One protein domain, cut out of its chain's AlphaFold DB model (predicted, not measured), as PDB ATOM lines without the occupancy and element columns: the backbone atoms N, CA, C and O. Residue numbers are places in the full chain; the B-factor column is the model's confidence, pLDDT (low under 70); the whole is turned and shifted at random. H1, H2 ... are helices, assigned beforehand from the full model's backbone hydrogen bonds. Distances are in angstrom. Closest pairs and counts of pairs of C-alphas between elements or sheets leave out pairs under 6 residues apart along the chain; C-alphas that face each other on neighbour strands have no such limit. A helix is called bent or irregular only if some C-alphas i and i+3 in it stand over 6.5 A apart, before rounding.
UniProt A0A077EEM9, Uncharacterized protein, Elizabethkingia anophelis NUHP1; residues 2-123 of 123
ATOM      1  N   TYR A   2     159.205 286.967 392.032       73.50
ATOM      2  CA  TYR A   2     158.912 287.458 393.389       73.50
ATOM      3  C   TYR A   2     158.392 286.389 394.365       73.50
ATOM      4  O   TYR A   2     159.081 286.072 395.321       73.50
ATOM      5  N   LYS A   3     157.253 285.739 394.076       75.00
ATOM      6  CA  LYS A   3     156.692 284.685 394.951       75.00
ATOM      7  C   LYS A   3     157.636 283.519 395.237       75.00
ATOM      8  O   LYS A   3     157.579 282.928 396.304       75.00
ATOM      9  N   LEU A   4     158.476 283.167 394.269       72.69
ATOM     10  CA  LEU A   4     159.441 282.084 394.417       72.69
ATOM     11  C   LEU A   4     160.511 282.466 395.440       72.69
ATOM     12  O   LEU A   4     160.869 281.653 396.283       72.69
ATOM     13  N   ILE A   5     160.976 283.711 395.385       73.88
ATOM     14  CA  ILE A   5     161.975 284.249 396.309       73.88
ATOM     15  C   ILE A   5     161.363 284.582 397.665       73.88
ATOM     16  O   ILE A   5     162.048 284.456 398.673       73.88
ATOM     17  N   ASP A   6     160.088 284.955 397.704       75.31
ATOM     18  CA  ASP A   6     159.335 285.140 398.942       75.31
ATOM     19  C   ASP A   6     159.182 283.806 399.681       75.31
ATOM     20  O   ASP A   6     159.553 283.689 400.846       75.31
ATOM     21  N   TYR A   7     158.774 282.754 398.962       69.31
ATOM     22  CA  TYR A   7     158.676 281.397 399.496       69.31
ATOM     23  C   TYR A   7     160.021 280.881 400.019       69.31
ATOM     24  O   TYR A   7     160.094 280.365 401.134       69.31
ATOM     25  N   THR A   8     161.111 281.046 399.261       70.56
ATOM     26  CA  THR A   8     162.436 280.607 399.728       70.56
ATOM     27  C   THR A   8     162.976 281.483 400.857       70.56
ATOM     28  O   THR A   8     163.569 280.942 401.786       70.56
ATOM     29  N   SER A   9     162.731 282.798 400.844       70.44
ATOM     30  CA  SER A   9     163.173 283.719 401.905       70.44
ATOM     31  C   SER A   9     162.397 283.535 403.210       70.44
ATOM     32  O   SER A   9     162.965 283.749 404.280       70.44
ATOM     33  N   ALA A  10     161.133 283.108 403.146       68.75
ATOM     34  CA  ALA A  10     160.359 282.704 404.320       68.75
ATOM     35  C   ALA A  10     160.957 281.456 404.992       68.75
ATOM     36  O   ALA A  10     160.931 281.343 406.213       68.75
ATOM     37  N   ILE A  11     161.540 280.548 404.202       69.00
ATOM     38  CA  ILE A  11     162.180 279.317 404.687       69.00
ATOM     39  C   ILE A  11     163.614 279.577 405.180       69.00
ATOM     40  O   ILE A  11     164.024 279.015 406.191       69.00
ATOM     41  N   SER A  12     164.389 280.417 404.486       61.59
ATOM     42  CA  SER A  12     165.817 280.643 404.772       61.59
ATOM     43  C   SER A  12     166.110 281.836 405.691       61.59
ATOM     44  O   SER A  12     167.270 282.083 406.012       61.59
ATOM     45  N   GLY A  13     165.090 282.618 406.058       55.72
ATOM     46  CA  GLY A  13     165.247 283.929 406.688       55.72
ATOM     47  C   GLY A  13     165.679 285.021 405.692       55.72
ATOM     48  O   GLY A  13     166.411 284.775 404.730       55.72
ATOM     49  N   GLY A  14     165.221 286.261 405.915       60.84
ATOM     50  CA  GLY A  14     165.621 287.435 405.120       60.84
ATOM     51  C   GLY A  14     164.567 287.992 404.153       60.84
ATOM     52  O   GLY A  14     164.919 288.382 403.036       60.84
ATOM     53  N   ALA A  15     163.303 288.065 404.588       61.50
ATOM     54  CA  ALA A  15     162.184 288.662 403.844       61.50
ATOM     55  C   ALA A  15     162.324 290.181 403.583       61.50
ATOM     56  O   ALA A  15     161.636 290.735 402.735       61.50
ATOM     57  N   PHE A  16     163.245 290.868 404.271       59.41
ATOM     58  CA  PHE A  16     163.424 292.324 404.171       59.41
ATOM     59  C   PHE A  16     163.921 292.807 402.790       59.41
ATOM     60  O   PHE A  16     163.881 293.997 402.506       59.41
ATOM     61  N   LEU A  17     164.376 291.899 401.914       65.38
ATOM     62  CA  LEU A  17     164.929 292.222 400.588       65.38
ATOM     63  C   LEU A  17     164.350 291.350 399.462       65.38
ATOM     64  O   LEU A  17     165.007 291.155 398.438       65.38
ATOM     65  N   THR A  18     163.153 290.786 399.639       74.38
ATOM     66  CA  THR A  18     162.531 289.896 398.642       74.38
ATOM     67  C   THR A  18     162.401 290.570 397.271       74.38
ATOM     68  O   THR A  18     162.760 289.958 396.264       74.38
ATOM     69  N   ASP A  19     161.996 291.844 397.233       69.62
ATOM     70  CA  ASP A  19     161.910 292.656 396.007       69.62
ATOM     71  C   ASP A  19     163.264 292.742 395.297       69.62
ATOM     72  O   ASP A  19     163.394 292.357 394.138       69.62
ATOM     73  N   PHE A  20     164.301 293.172 396.022       72.25
ATOM     74  CA  PHE A  20     165.649 293.337 395.482       72.25
ATOM     75  C   PHE A  20     166.234 292.015 394.968       72.25
ATOM     76  O   PHE A  20     166.772 291.954 393.862       72.25
ATOM     77  N   LYS A  21     166.084 290.933 395.741       78.81
ATOM     78  CA  LYS A  21     166.502 289.585 395.335       78.81
ATOM     79  C   LYS A  21     165.763 289.137 394.070       78.81
ATOM     80  O   LYS A  21     166.371 288.520 393.198       78.81
ATOM     81  N   ALA A  22     164.471 289.450 393.953       80.50
ATOM     82  CA  ALA A  22     163.667 289.116 392.782       80.50
ATOM     83  C   ALA A  22     164.066 289.893 391.535       80.50
ATOM     84  O   ALA A  22     164.165 289.283 390.468       80.50
ATOM     85  N   SER A  23     164.355 291.184 391.670       77.19
ATOM     86  CA  SER A  23     164.916 291.985 390.584       77.19
ATOM     87  C   SER A  23     166.277 291.453 390.146       77.19
ATOM     88  O   SER A  23     166.491 291.233 388.958       77.19
ATOM     89  N   LEU A  24     167.173 291.151 391.091       82.44
ATOM     90  CA  LEU A  24     168.506 290.636 390.776       82.44
ATOM     91  C   LEU A  24     168.457 289.270 390.075       82.44
ATOM     92  O   LEU A  24     169.174 289.049 389.102       82.44
ATOM     93  N   ALA A  25     167.594 288.362 390.540       87.19
ATOM     94  CA  ALA A  25     167.408 287.061 389.905       87.19
ATOM     95  C   ALA A  25     166.837 287.187 388.485       87.19
ATOM     96  O   ALA A  25     167.255 286.451 387.595       87.19
ATOM     97  N   MET A  26     165.915 288.129 388.261       86.94
ATOM     98  CA  MET A  26     165.380 288.410 386.927       86.94
ATOM     99  C   MET A  26     166.482 288.918 385.989       86.94
ATOM    100  O   MET A  26     166.674 288.351 384.916       86.94
ATOM    101  N   ILE A  27     167.273 289.900 386.439       87.31
ATOM    102  CA  ILE A  27     168.420 290.434 385.691       87.31
ATOM    103  C   ILE A  27     169.419 289.320 385.348       87.31
ATOM    104  O   ILE A  27     169.894 289.243 384.218       87.31
ATOM    105  N   ALA A  28     169.726 288.427 386.292       90.94
ATOM    106  CA  ALA A  28     170.639 287.313 386.042       90.94
ATOM    107  C   ALA A  28     170.123 286.376 384.935       90.94
ATOM    108  O   ALA A  28     170.889 286.001 384.047       90.94
ATOM    109  N   LEU A  29     168.828 286.037 384.949       92.69
ATOM    110  CA  LEU A  29     168.213 285.206 383.910       92.69
ATOM    111  C   LEU A  29     168.215 285.894 382.542       92.69
ATOM    112  O   LEU A  29     168.496 285.239 381.540       92.69
ATOM    113  N   GLU A  30     167.949 287.200 382.491       90.75
ATOM    114  CA  GLU A  30     168.032 287.991 381.258       90.75
ATOM    115  C   GLU A  30     169.456 287.996 380.693       90.75
ATOM    116  O   GLU A  30     169.657 287.717 379.509       90.75
ATOM    117  N   VAL A  31     170.458 288.234 381.546       91.06
ATOM    118  CA  VAL A  31     171.873 288.212 381.154       91.06
ATOM    119  C   VAL A  31     172.268 286.839 380.618       91.06
ATOM    120  O   VAL A  31     172.870 286.766 379.548       91.06
ATOM    121  N   TRP A  32     171.920 285.752 381.311       94.75
ATOM    122  CA  TRP A  32     172.220 284.390 380.855       94.75
ATOM    123  C   TRP A  32     171.534 284.055 379.533       94.75
ATOM    124  O   TRP A  32     172.157 283.466 378.648       94.75
ATOM    125  N   PHE A  33     170.281 284.475 379.360       94.00
ATOM    126  CA  PHE A  33     169.563 284.274 378.109       94.00
ATOM    127  C   PHE A  33     170.242 285.013 376.949       94.00
ATOM    128  O   PHE A  33     170.599 284.385 375.954       94.00
ATOM    129  N   ILE A  34     170.514 286.314 377.077       91.69
ATOM    130  CA  ILE A  34     171.124 287.090 375.984       91.69
ATOM    131  C   ILE A  34     172.569 286.639 375.720       91.69
ATOM    132  O   ILE A  34     172.976 286.512 374.565       91.69
ATOM    133  N   ALA A  35     173.344 286.334 376.765       90.81
ATOM    134  CA  ALA A  35     174.693 285.791 376.611       90.81
ATOM    135  C   ALA A  35     174.683 284.460 375.844       90.81
ATOM    136  O   ALA A  35     175.519 284.258 374.963       90.81
ATOM    137  N   SER A  36     173.706 283.585 376.110       94.62
ATOM    138  CA  SER A  36     173.560 282.335 375.355       94.62
ATOM    139  C   SER A  36     173.290 282.575 373.865       94.62
ATOM    140  O   SER A  36     173.837 281.861 373.030       94.62
ATOM    141  N   LEU A  37     172.537 283.625 373.508       92.75
ATOM    142  CA  LEU A  37     172.304 283.997 372.108       92.75
ATOM    143  C   LEU A  37     173.589 284.460 371.416       92.75
ATOM    144  O   LEU A  37     173.834 284.060 370.282       92.75
ATOM    145  N   PHE A  38     174.435 285.250 372.087       91.06
ATOM    146  CA  PHE A  38     175.743 285.624 371.535       91.06
ATOM    147  C   PHE A  38     176.654 284.408 371.333       91.06
ATOM    148  O   PHE A  38     177.339 284.316 370.312       91.06
ATOM    149  N   ASN A  39     176.634 283.454 372.269       92.50
ATOM    150  CA  ASN A  39     177.379 282.206 372.124       92.50
ATOM    151  C   ASN A  39     176.887 281.422 370.900       92.50
ATOM    152  O   ASN A  39     177.697 281.050 370.058       92.50
ATOM    153  N   TYR A  40     175.573 281.238 370.741       94.19
ATOM    154  CA  TYR A  40     175.023 280.542 369.574       94.19
ATOM    155  C   TYR A  40     175.246 281.280 368.260       94.19
ATOM    156  O   TYR A  40     175.497 280.634 367.250       94.19
ATOM    157  N   TYR A  41     175.203 282.612 368.258       92.44
ATOM    158  CA  TYR A  41     175.574 283.401 367.084       92.44
ATOM    159  C   TYR A  41     177.019 283.107 366.665       92.44
ATOM    160  O   TYR A  41     177.289 282.858 365.493       92.44
ATOM    161  N   THR A  42     177.929 283.059 367.641       91.31
ATOM    162  CA  THR A  42     179.334 282.706 367.400       91.31
ATOM    163  C   THR A  42     179.459 281.282 366.851       91.31
ATOM    164  O   THR A  42     180.194 281.044 365.909       91.31
ATOM    165  N   ILE A  43     178.720 280.329 367.418       91.75
ATOM    166  CA  ILE A  43     178.802 278.908 367.045       91.75
ATOM    167  C   ILE A  43     178.193 278.624 365.662       91.75
ATOM    168  O   ILE A  43     178.706 277.789 364.929       91.75
ATOM    169  N   LEU A  44     177.067 279.258 365.319       92.94
ATOM    170  CA  LEU A  44     176.252 278.874 364.159       92.94
ATOM    171  C   LEU A  44     176.423 279.789 362.943       92.94
ATOM    172  O   LEU A  44     176.080 279.378 361.835       92.94
ATOM    173  N   ILE A  45     176.854 281.036 363.144       93.00
ATOM    174  CA  ILE A  45     176.837 282.070 362.098       93.00
ATOM    175  C   ILE A  45     178.242 282.596 361.821       93.00
ATOM    176  O   ILE A  45     178.645 282.657 360.661       93.00
ATOM    177  N   ASP A  46     178.977 282.992 362.861       89.69
ATOM    178  CA  ASP A  46     180.305 283.591 362.712       89.69
ATOM    179  C   ASP A  46     181.242 283.164 363.847       89.69
ATOM    180  O   ASP A  46     181.283 283.784 364.910       89.69
ATOM    181  N   GLU A  47     182.043 282.126 363.599       85.94
ATOM    182  CA  GLU A  47     183.026 281.601 364.560       85.94
ATOM    183  C   GLU A  47     184.108 282.627 364.929       85.94
ATOM    184  O   GLU A  47     184.682 282.571 366.020       85.94
ATOM    185  N   ASN A  48     184.345 283.616 364.059       85.38
ATOM    186  CA  ASN A  48     185.290 284.704 364.301       85.38
ATOM    187  C   ASN A  48     184.656 285.869 365.071       85.38
ATOM    188  O   ASN A  48     185.323 286.881 365.325       85.38
ATOM    189  N   PHE A  49     183.385 285.755 365.461       86.81
ATOM    190  CA  PHE A  49     182.721 286.778 366.244       86.81
ATOM    191  C   PHE A  49     183.400 286.933 367.609       86.81
ATOM    192  O   PHE A  49     183.422 286.044 368.466       86.81
ATOM    193  N   ILE A  50     183.944 288.128 367.836       83.81
ATOM    194  CA  ILE A  50     184.544 288.515 369.108       83.81
ATOM    195  C   ILE A  50     183.599 289.480 369.810       83.81
ATOM    196  O   ILE A  50     183.305 290.573 369.315       83.81
ATOM    197  N   VAL A  51     183.193 289.112 371.024       82.75
ATOM    198  CA  VAL A  51     182.408 289.978 371.904       82.75
ATOM    199  C   VAL A  51     183.245 291.199 372.302       82.75
ATOM    200  O   VAL A  51     184.092 291.161 373.191       82.75
ATOM    201  N   LYS A  52     183.012 292.316 371.612       87.88
ATOM    202  CA  LYS A  52     183.593 293.636 371.918       87.88
ATOM    203  C   LYS A  52     182.795 294.382 372.991       87.88
ATOM    204  O   LYS A  52     181.611 294.118 373.182       87.88
ATOM    205  N   LYS A  53     183.411 295.410 373.589       86.69
ATOM    206  CA  LYS A  53     182.797 296.318 374.585       86.69
ATOM    207  C   LYS A  53     181.408 296.837 374.183       86.69
ATOM    208  O   LYS A  53     180.527 296.901 375.030       86.69
ATOM    209  N   ILE A  54     181.198 297.161 372.904       88.06
ATOM    210  CA  ILE A  54     179.907 297.660 372.406       88.06
ATOM    211  C   ILE A  54     178.753 296.674 372.648       88.06
ATOM    212  O   ILE A  54     177.655 297.100 372.983       88.06
ATOM    213  N   HIS A  55     179.003 295.364 372.585       86.94
ATOM    214  CA  HIS A  55     177.979 294.347 372.838       86.94
ATOM    215  C   HIS A  55     177.573 294.308 374.313       86.94
ATOM    216  O   HIS A  55     176.398 294.134 374.610       86.94
ATOM    217  N   PHE A  56     178.510 294.544 375.238       85.19
ATOM    218  CA  PHE A  56     178.197 294.677 376.663       85.19
ATOM    219  C   PHE A  56     177.386 295.942 376.960       85.19
ATOM    220  O   PHE A  56     176.505 295.910 377.813       85.19
ATOM    221  N   ILE A  57     177.641 297.039 376.239       87.62
ATOM    222  CA  ILE A  57     176.831 298.261 376.346       87.62
ATOM    223  C   ILE A  57     175.407 297.990 375.845       87.62
ATOM    224  O   ILE A  57     174.450 298.334 376.531       87.62
ATOM    225  N   ILE A  58     175.261 297.325 374.694       86.62
ATOM    226  CA  ILE A  58     173.953 296.934 374.147       86.62
ATOM    227  C   ILE A  58     173.215 296.011 375.123       86.62
ATOM    228  O   ILE A  58     172.049 296.256 375.420       86.62
ATOM    229  N   LEU A  59     173.897 294.999 375.668       87.38
ATOM    230  CA  LEU A  59     173.356 294.102 376.692       87.38
ATOM    231  C   LEU A  59     172.873 294.889 377.916       87.38
ATOM    232  O   LEU A  59     171.747 294.694 378.364       87.38
ATOM    233  N   GLY A  60     173.699 295.805 378.426       86.81
ATOM    234  CA  GLY A  60     173.358 296.652 379.564       86.81
ATOM    235  C   GLY A  60     172.127 297.519 379.304       86.81
ATOM    236  O   GLY A  60     171.232 297.561 380.140       86.81
ATOM    237  N   ILE A  61     172.032 298.150 378.129       88.19
ATOM    238  CA  ILE A  61     170.852 298.937 377.736       88.19
ATOM    239  C   ILE A  61     169.609 298.044 377.663       88.19
ATOM    240  O   ILE A  61     168.551 298.438 378.143       88.19
ATOM    241  N   LEU A  62     169.725 296.841 377.098       85.75
ATOM    242  CA  LEU A  62     168.597 295.925 376.936       85.75
ATOM    243  C   LEU A  62     168.072 295.433 378.292       85.75
ATOM    244  O   LEU A  62     166.868 295.482 378.532       85.75
ATOM    245  N   VAL A  63     168.973 295.068 379.208       86.50
ATOM    246  CA  VAL A  63     168.641 294.708 380.597       86.50
ATOM    247  C   VAL A  63     168.032 295.892 381.347       86.50
ATOM    248  O   VAL A  63     167.039 295.723 382.051       86.50
ATOM    249  N   LEU A  64     168.578 297.103 381.188       84.81
ATOM    250  CA  LEU A  64     168.028 298.307 381.822       84.81
ATOM    251  C   LEU A  64     166.620 298.620 381.317       84.81
ATOM    252  O   LEU A  64     165.752 298.934 382.125       84.81
ATOM    253  N   LEU A  65     166.372 298.496 380.012       84.25
ATOM    254  CA  LEU A  65     165.043 298.688 379.435       84.25
ATOM    255  C   LEU A  65     164.057 297.646 379.971       84.25
ATOM    256  O   LEU A  65     162.990 298.020 380.455       84.25
ATOM    257  N   LEU A  66     164.416 296.359 379.942       80.56
ATOM    258  CA  LEU A  66     163.575 295.285 380.484       80.56
ATOM    259  C   LEU A  66     163.289 295.487 381.977       80.56
ATOM    260  O   LEU A  66     162.137 295.383 382.406       80.56
ATOM    261  N   SER A  67     164.311 295.861 382.747       78.12
ATOM    262  CA  SER A  67     164.191 296.158 384.176       78.12
ATOM    263  C   SER A  67     163.289 297.362 384.433       78.12
ATOM    264  O   SER A  67     162.417 297.291 385.298       78.12
ATOM    265  N   TYR A  68     163.436 298.439 383.661       78.62
ATOM    266  CA  TYR A  68     162.610 299.641 383.770       78.62
ATOM    267  C   TYR A  68     161.137 299.343 383.466       78.62
ATOM    268  O   TYR A  68     160.256 299.679 384.260       78.62
ATOM    269  N   PHE A  69     160.856 298.636 382.366       73.62
ATOM    270  CA  PHE A  69     159.489 298.243 382.012       73.62
ATOM    271  C   PHE A  69     158.864 297.280 383.026       73.62
ATOM    272  O   PHE A  69     157.650 297.323 383.232       73.62
ATOM    273  N   THR A  70     159.672 296.427 383.656       68.62
ATOM    274  CA  THR A  70     159.176 295.397 384.576       68.62
ATOM    275  C   THR A  70     159.005 295.918 386.002       68.62
ATOM    276  O   THR A  70     157.981 295.643 386.621       68.62
ATOM    277  N   PHE A  71     159.974 296.658 386.543       64.81
ATOM    278  CA  PHE A  71     160.003 297.031 387.963       64.81
ATOM    279  C   PHE A  71     159.675 298.500 388.232       64.81
ATOM    280  O   PHE A  71     159.056 298.791 389.257       64.81
ATOM    281  N   ASP A  72     160.056 299.403 387.331       63.44
ATOM    282  CA  ASP A  72     160.090 300.845 387.609       63.44
ATOM    283  C   ASP A  72     158.877 301.594 387.032       63.44
ATOM    284  O   ASP A  72     158.432 302.605 387.574       63.44
ATOM    285  N   ASN A  73     158.257 301.061 385.974       60.56
ATOM    286  CA  ASN A  73     157.087 301.687 385.370       60.56
ATOM    287  C   ASN A  73     155.837 301.531 386.264       60.56
ATOM    288  O   ASN A  73     155.148 300.505 386.250       60.56
ATOM    289  N   ASN A  74     155.556 302.563 387.068       62.44
ATOM    290  CA  ASN A  74     154.342 302.767 387.872       62.44
ATOM    291  C   ASN A  74     153.989 301.661 388.887       62.44
ATOM    292  O   ASN A  74     152.851 301.584 389.344       62.44
ATOM    293  N   GLY A  75     154.934 300.790 389.256       68.31
ATOM    294  CA  GLY A  75     154.674 299.703 390.208       68.31
ATOM    295  C   GLY A  75     153.681 298.649 389.702       68.31
ATOM    296  O   GLY A  75     153.160 297.876 390.506       68.31
ATOM    297  N   ILE A  76     153.449 298.576 388.386       73.56
ATOM    298  CA  ILE A  76     152.483 297.666 387.742       73.56
ATOM    299  C   ILE A  76     152.741 296.197 388.128       73.56
ATOM    300  O   ILE A  76     151.813 295.396 388.248       73.56
ATOM    301  N   TRP A  77     153.995 295.820 388.389       74.69
ATOM    302  CA  TRP A  77     154.333 294.470 388.844       74.69
ATOM    303  C   TRP A  77     153.676 294.083 390.176       74.69
ATOM    304  O   TRP A  77     153.309 292.917 390.354       74.69
ATOM    305  N   LYS A  78     153.449 295.044 391.081       76.44
ATOM    306  CA  LYS A  78     152.723 294.811 392.339       76.44
ATOM    307  C   LYS A  78     151.258 294.481 392.070       76.44
ATOM    308  O   LYS A  78     150.701 293.587 392.709       76.44
ATOM    309  N   ASP A  79     150.658 295.117 391.066       80.56
ATOM    310  CA  ASP A  79     149.300 294.791 390.624       80.56
ATOM    311  C   ASP A  79     149.229 293.402 389.987       80.56
ATOM    312  O   ASP A  79     148.256 292.677 390.207       80.56
ATOM    313  N   TYR A  80     150.259 292.985 389.242       78.62
ATOM    314  CA  TYR A  80     150.336 291.613 388.734       78.62
ATOM    315  C   TYR A  80     150.418 290.587 389.864       78.62
ATOM    316  O   TYR A  80     149.739 289.564 389.784       78.62
ATOM    317  N   ILE A  81     151.170 290.861 390.933       78.94
ATOM    318  CA  ILE A  81     151.208 289.981 392.111       78.94
ATOM    319  C   ILE A  81     149.839 289.905 392.771       78.94
ATOM    320  O   ILE A  81     149.340 288.804 392.985       78.94
ATOM    321  N   LYS A  82     149.193 291.051 393.007       81.56
ATOM    322  CA  LYS A  82     147.867 291.098 393.630       81.56
ATOM    323  C   LYS A  82     146.818 290.345 392.809       81.56
ATOM    324  O   LYS A  82     146.018 289.599 393.366       81.56
ATOM    325  N   LYS A  83     146.840 290.489 391.481       83.06
ATOM    326  CA  LYS A  83     145.977 289.711 390.574       83.06
ATOM    327  C   LYS A  83     146.304 288.222 390.630       83.06
ATOM    328  O   LYS A  83     145.399 287.397 390.615       83.06
ATOM    329  N   PHE A  84     147.584 287.872 390.710       79.44
ATOM    330  CA  PHE A  84     148.031 286.488 390.785       79.44
ATOM    331  C   PHE A  84     147.676 285.818 392.125       79.44
ATOM    332  O   PHE A  84     147.379 284.626 392.146       79.44
ATOM    333  N   ASP A  85     147.650 286.568 393.229       79.62
ATOM    334  CA  ASP A  85     147.160 286.112 394.540       79.62
ATOM    335  C   ASP A  85     145.664 285.799 394.544       79.62
ATOM    336  O   ASP A  85     145.219 284.922 395.278       79.62
ATOM    337  N   GLN A  86     144.893 286.481 393.699       86.56
ATOM    338  CA  GLN A  86     143.450 286.276 393.568       86.56
ATOM    339  C   GLN A  86     143.083 285.098 392.651       86.56
ATOM    340  O   GLN A  86     141.909 284.734 392.564       86.56
ATOM    341  N   LEU A  87     144.051 284.495 391.950       84.56
ATOM    342  CA  LEU A  87     143.784 283.360 391.068       84.56
ATOM    343  C   LEU A  87     143.497 282.078 391.868       84.56
ATOM    344  O   LEU A  87     144.158 281.819 392.874       84.56
ATOM    345  N   PRO A  88     142.594 281.200 391.382       86.94
ATOM    346  CA  PRO A  88     142.370 279.893 391.992       86.94
ATOM    347  C   PRO A  88     143.676 279.092 392.098       86.94
ATOM    348  O   PRO A  88     144.449 279.040 391.136       86.94
ATOM    349  N   GLU A  89     143.894 278.389 393.216       79.88
ATOM    350  CA  GLU A  89     145.137 277.640 393.482       79.88
ATOM    351  C   GLU A  89     145.552 276.710 392.333       79.88
ATOM    352  O   GLU A  89     146.732 276.602 391.999       79.88
ATOM    353  N   ARG A  90     144.580 276.064 391.675       79.12
ATOM    354  CA  ARG A  90     144.832 275.173 390.530       79.12
ATOM    355  C   ARG A  90     145.475 275.903 389.345       79.12
ATOM    356  O   ARG A  90     146.328 275.325 388.671       79.12
ATOM    357  N   VAL A  91     145.072 277.147 389.087       80.19
ATOM    358  CA  VAL A  91     145.615 277.985 388.005       80.19
ATOM    359  C   VAL A  91     146.998 278.499 388.395       80.19
ATOM    360  O   VAL A  91     147.942 278.382 387.616       80.19
ATOM    361  N   ASN A  92     147.136 278.966 389.636       79.19
ATOM    362  CA  ASN A  92     148.404 279.428 390.194       79.19
ATOM    363  C   ASN A  92     149.482 278.318 390.157       79.19
ATOM    364  O   ASN A  92     150.598 278.545 389.684       79.19
ATOM    365  N   LYS A  93     149.137 277.079 390.538       80.31
ATOM    366  CA  LYS A  93     150.070 275.939 390.514       80.31
ATOM    367  C   LYS A  93     150.566 275.613 389.103       80.31
ATOM    368  O   LYS A  93     151.763 275.408 388.916       80.31
ATOM    369  N   LYS A  94     149.678 275.601 388.100       81.06
ATOM    370  CA  LYS A  94     150.066 275.376 386.694       81.06
ATOM    371  C   LYS A  94     150.981 276.484 386.171       81.06
ATOM    372  O   LYS A  94     152.007 276.180 385.568       81.06
ATOM    373  N   GLY A  95     150.639 277.745 386.445       80.44
ATOM    374  CA  GLY A  95     151.466 278.892 386.060       80.44
ATOM    375  C   GLY A  95     152.848 278.855 386.713       80.44
ATOM    376  O   GLY A  95     153.855 279.098 386.053       80.44
ATOM    377  N   SER A  96     152.906 278.458 387.985       81.12
ATOM    378  CA  SER A  96     154.163 278.307 388.719       81.12
ATOM    379  C   SER A  96     155.049 277.221 388.106       81.12
ATOM    380  O   SER A  96     156.217 277.481 387.842       81.12
ATOM    381  N   ILE A  97     154.504 276.034 387.806       86.44
ATOM    382  CA  ILE A  97     155.256 274.940 387.158       86.44
ATOM    383  C   ILE A  97     155.825 275.384 385.806       86.44
ATOM    384  O   ILE A  97     156.998 275.145 385.524       86.44
ATOM    385  N   PHE A  98     155.017 276.059 384.989       87.56
ATOM    386  CA  PHE A  98     155.469 276.594 383.706       87.56
ATOM    387  C   PHE A  98     156.620 277.597 383.879       87.56
ATOM    388  O   PHE A  98     157.622 277.527 383.172       87.56
ATOM    389  N   PHE A  99     156.525 278.480 384.875       85.81
ATOM    390  CA  PHE A  99     157.585 279.433 385.195       85.81
ATOM    391  C   PHE A  99     158.887 278.738 385.639       85.81
ATOM    392  O   PHE A  99     159.965 279.119 385.184       85.81
ATOM    393  N   TYR A 100     158.808 277.682 386.459       87.50
ATOM    394  CA  TYR A 100     159.980 276.867 386.820       87.50
ATOM    395  C   TYR A 100     160.625 276.207 385.599       87.50
ATOM    396  O   TYR A 100     161.850 276.205 385.486       87.50
ATOM    397  N   ALA A 101     159.816 275.685 384.674       92.94
ATOM    398  CA  ALA A 101     160.320 275.083 383.445       92.94
ATOM    399  C   ALA A 101     161.103 276.100 382.596       92.94
ATOM    400  O   ALA A 101     162.179 275.770 382.104       92.94
ATOM    401  N   ILE A 102     160.621 277.345 382.494       93.31
ATOM    402  CA  ILE A 102     161.334 278.428 381.797       93.31
ATOM    403  C   ILE A 102     162.678 278.730 382.462       93.31
ATOM    404  O   ILE A 102     163.685 278.843 381.770       93.31
ATOM    405  N   ILE A 103     162.722 278.842 383.793       93.19
ATOM    406  CA  ILE A 103     163.975 279.118 384.510       93.19
ATOM    407  C   ILE A 103     165.001 278.015 384.248       93.19
ATOM    408  O   ILE A 103     166.140 278.305 383.885       93.19
ATOM    409  N   ILE A 104     164.595 276.751 384.404       94.81
ATOM    410  CA  ILE A 104     165.468 275.596 384.166       94.81
ATOM    411  C   ILE A 104     165.940 275.578 382.712       94.81
ATOM    412  O   ILE A 104     167.119 275.339 382.460       94.81
ATOM    413  N   PHE A 105     165.047 275.875 381.767       96.31
ATOM    414  CA  PHE A 105     165.388 275.977 380.355       96.31
ATOM    415  C   PHE A 105     166.443 277.058 380.100       96.31
ATOM    416  O   PHE A 105     167.443 276.764 379.456       96.31
ATOM    417  N   ILE A 106     166.282 278.273 380.638       96.50
ATOM    418  CA  ILE A 106     167.255 279.365 380.465       96.50
ATOM    419  C   ILE A 106     168.621 278.976 381.040       96.50
ATOM    420  O   ILE A 106     169.639 279.155 380.373       96.50
ATOM    421  N   ILE A 107     168.651 278.413 382.252       96.44
ATOM    422  CA  ILE A 107     169.897 278.002 382.914       96.44
ATOM    423  C   ILE A 107     170.582 276.882 382.127       96.44
ATOM    424  O   ILE A 107     171.767 276.986 381.811       96.44
ATOM    425  N   GLY A 108     169.842 275.827 381.778       97.31
ATOM    426  CA  GLY A 108     170.367 274.701 381.007       97.31
ATOM    427  C   GLY A 108     170.863 275.132 379.628       97.31
ATOM    428  O   GLY A 108     171.955 274.744 379.221       97.31
ATOM    429  N   ASN A 109     170.114 276.002 378.949       97.25
ATOM    430  CA  ASN A 109     170.491 276.581 377.665       97.25
ATOM    431  C   ASN A 109     171.777 277.415 377.762       97.25
ATOM    432  O   ASN A 109     172.647 277.312 376.901       97.25
ATOM    433  N   PHE A 110     171.931 278.210 378.822       97.25
ATOM    434  CA  PHE A 110     173.151 278.979 379.040       97.25
ATOM    435  C   PHE A 110     174.363 278.071 379.280       97.25
ATOM    436  O   PHE A 110     175.382 278.238 378.606       97.25
ATOM    437  N   ILE A 111     174.240 277.071 380.159       97.44
ATOM    438  CA  ILE A 111     175.304 276.088 380.420       97.44
ATOM    439  C   ILE A 111     175.696 275.354 379.133       97.44
ATOM    440  O   ILE A 111     176.883 275.257 378.822       97.44
ATOM    441  N   LEU A 112     174.713 274.891 378.356       97.00
ATOM    442  CA  LEU A 112     174.951 274.227 377.077       97.00
ATOM    443  C   LEU A 112     175.679 275.146 376.089       97.00
ATOM    444  O   LEU A 112     176.653 274.728 375.468       97.00
ATOM    445  N   SER A 113     175.257 276.409 375.984       96.31
ATOM    446  CA  SER A 113     175.902 277.378 375.094       96.31
ATOM    447  C   SER A 113     177.376 277.614 375.450       96.31
ATOM    448  O   SER A 113     178.209 277.746 374.556       96.31
ATOM    449  N   LEU A 114     177.715 277.627 376.748       94.88
ATOM    450  CA  LEU A 114     179.095 277.757 377.217       94.88
ATOM    451  C   LEU A 114     179.914 276.506 376.905       94.88
ATOM    452  O   LEU A 114     181.056 276.624 376.467       94.88
ATOM    453  N   TYR A 115     179.333 275.327 377.127       95.75
ATOM    454  CA  TYR A 115     179.976 274.051 376.824       95.75
ATOM    455  C   TYR A 115     180.334 273.945 375.338       95.75
ATOM    456  O   TYR A 115     181.492 273.702 375.008       95.75
ATOM    457  N   LEU A 116     179.375 274.224 374.452       94.06
ATOM    458  CA  LEU A 116     179.587 274.186 373.003       94.06
ATOM    459  C   LEU A 116     180.633 275.208 372.545       94.06
ATOM    460  O   LEU A 116     181.509 274.887 371.745       94.06
ATOM    461  N   LEU A 117     180.581 276.434 373.079       91.81
ATOM    462  CA  LEU A 117     181.563 277.465 372.745       91.81
ATOM    463  C   LEU A 117     182.977 277.068 373.193       91.81
ATOM    464  O   LEU A 117     183.948 277.325 372.479       91.81
ATOM    465  N   TYR A 118     183.097 276.458 374.375       92.44
ATOM    466  CA  TYR A 118     184.368 275.954 374.889       92.44
ATOM    467  C   TYR A 118     184.923 274.822 374.019       92.44
ATOM    468  O   TYR A 118     186.113 274.821 373.716       92.44
ATOM    469  N   GLU A 119     184.072 273.885 373.600       92.25
ATOM    470  CA  GLU A 119     184.467 272.750 372.766       92.25
ATOM    471  C   GLU A 119     184.983 273.193 371.389       92.25
ATOM    472  O   GLU A 119     186.051 272.747 370.976       92.25
ATOM    473  N   ILE A 120     184.297 274.132 370.729       88.06
ATOM    474  CA  ILE A 120     184.718 274.655 369.417       88.06
ATOM    475  C   ILE A 120     186.044 275.409 369.507       88.06
ATOM    476  O   ILE A 120     186.909 275.214 368.666       88.06
ATOM    477  N   ARG A 121     186.241 276.243 370.536       83.06
ATOM    478  CA  ARG A 121     187.477 277.039 370.685       83.06
ATOM    479  C   ARG A 121     188.690 276.240 371.158       83.06
ATOM    480  O   ARG A 121     189.793 276.782 371.184       83.06
ATOM    481  N   LYS A 122     188.479 275.016 371.639       85.06
ATOM    482  CA  LYS A 122     189.551 274.121 372.082       85.06
ATOM    483  C   LYS A 122     190.192 273.370 370.907       85.06
ATOM    484  O   LYS A 122     191.364 273.010 371.028       85.06
ATOM    485  N   ASN A 123     189.427 273.100 369.849       58.72
ATOM    486  CA  ASN A 123     189.905 272.476 368.611       58.72
ATOM    487  C   ASN A 123     190.565 273.505 367.690       58.72
ATOM    488  O   ASN A 123     191.461 273.078 366.928       58.72
TER     489      ASN A 123
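What this domain is: This is residues 2 to 123 of the 123 residues of an uncharacterized protein of Elizabethkingia anophelis NUHP1 (UniProt A0A077EEM9). The longest helix, H5, runs along one side of an elongated, loose helical body; H2 crosses it slantwise and lies between H5 and H3, which stay apart. At one end the short H4 bridges from H3 to H5, and the short H1 folds back by the first part of H2. The printed part has 122 residues with five named helices, H1 to H5 in chain order, and no named strand: all helix. The radius of gyration of the C-alphas is 17.6 A and the spans are 53 by 28 by 27 A.

Where its parts are: Find C-alpha 89 at (145.137, 277.640, 393.482); from there H5, residues 89 to 122, runs 49.4 A to C-alpha 122 at (189.551, 274.121, 372.082). H2, residues 15 to 44, spans 43.2 A; it is irregular, with C-alphas 16 and 19 8.3 A apart, and has a kink of 29 degrees near residue 22. H3, residues 53 to 72, spans 26.6 A. H4 holds residues 76 to 85, and H1 residues 2 to 12, from C-alpha 2 at (158.912, 287.458, 393.389).

How they stand to each other: Look first at H2, the hub. Its residues 29 to 43 touch H5 at a steep tilt of 44 degrees, the same way; the closest C-alphas, Ser 36 and Phe 110, are 5.0 A apart. Its residues 23 to 34 touch H3, a helical hairpin at 38 degrees, closest at C-alphas Ile 27 and Val 63, 6.7 A. Its residues 15 to 22 touch H1, closest at C-alphas Tyr 2 and Ala 22, 5.1 A. H3 and H4 only just touch, only at the corner, with 3 pairs of C-alphas within 8 A, closest at Phe 71 and Trp 77, 6.3 A. H1 and H4 are near each other. Every O i to N i+4 pair is within hydrogen-bond range in H1, H3, H4 and H5; in H2, 24 of 26 are.

The domain as a whole: The C-alphas of Gln 86 and Asn 123, the two farthest apart, are 54.5 A apart. The printed part has no cut and no long link. Residues 86 to 91, of which 89 to 91 belong to H5, stand free. Look for pLDDT under 70 at residues 7, 10 to 17, 19, 70 to 75 and 123.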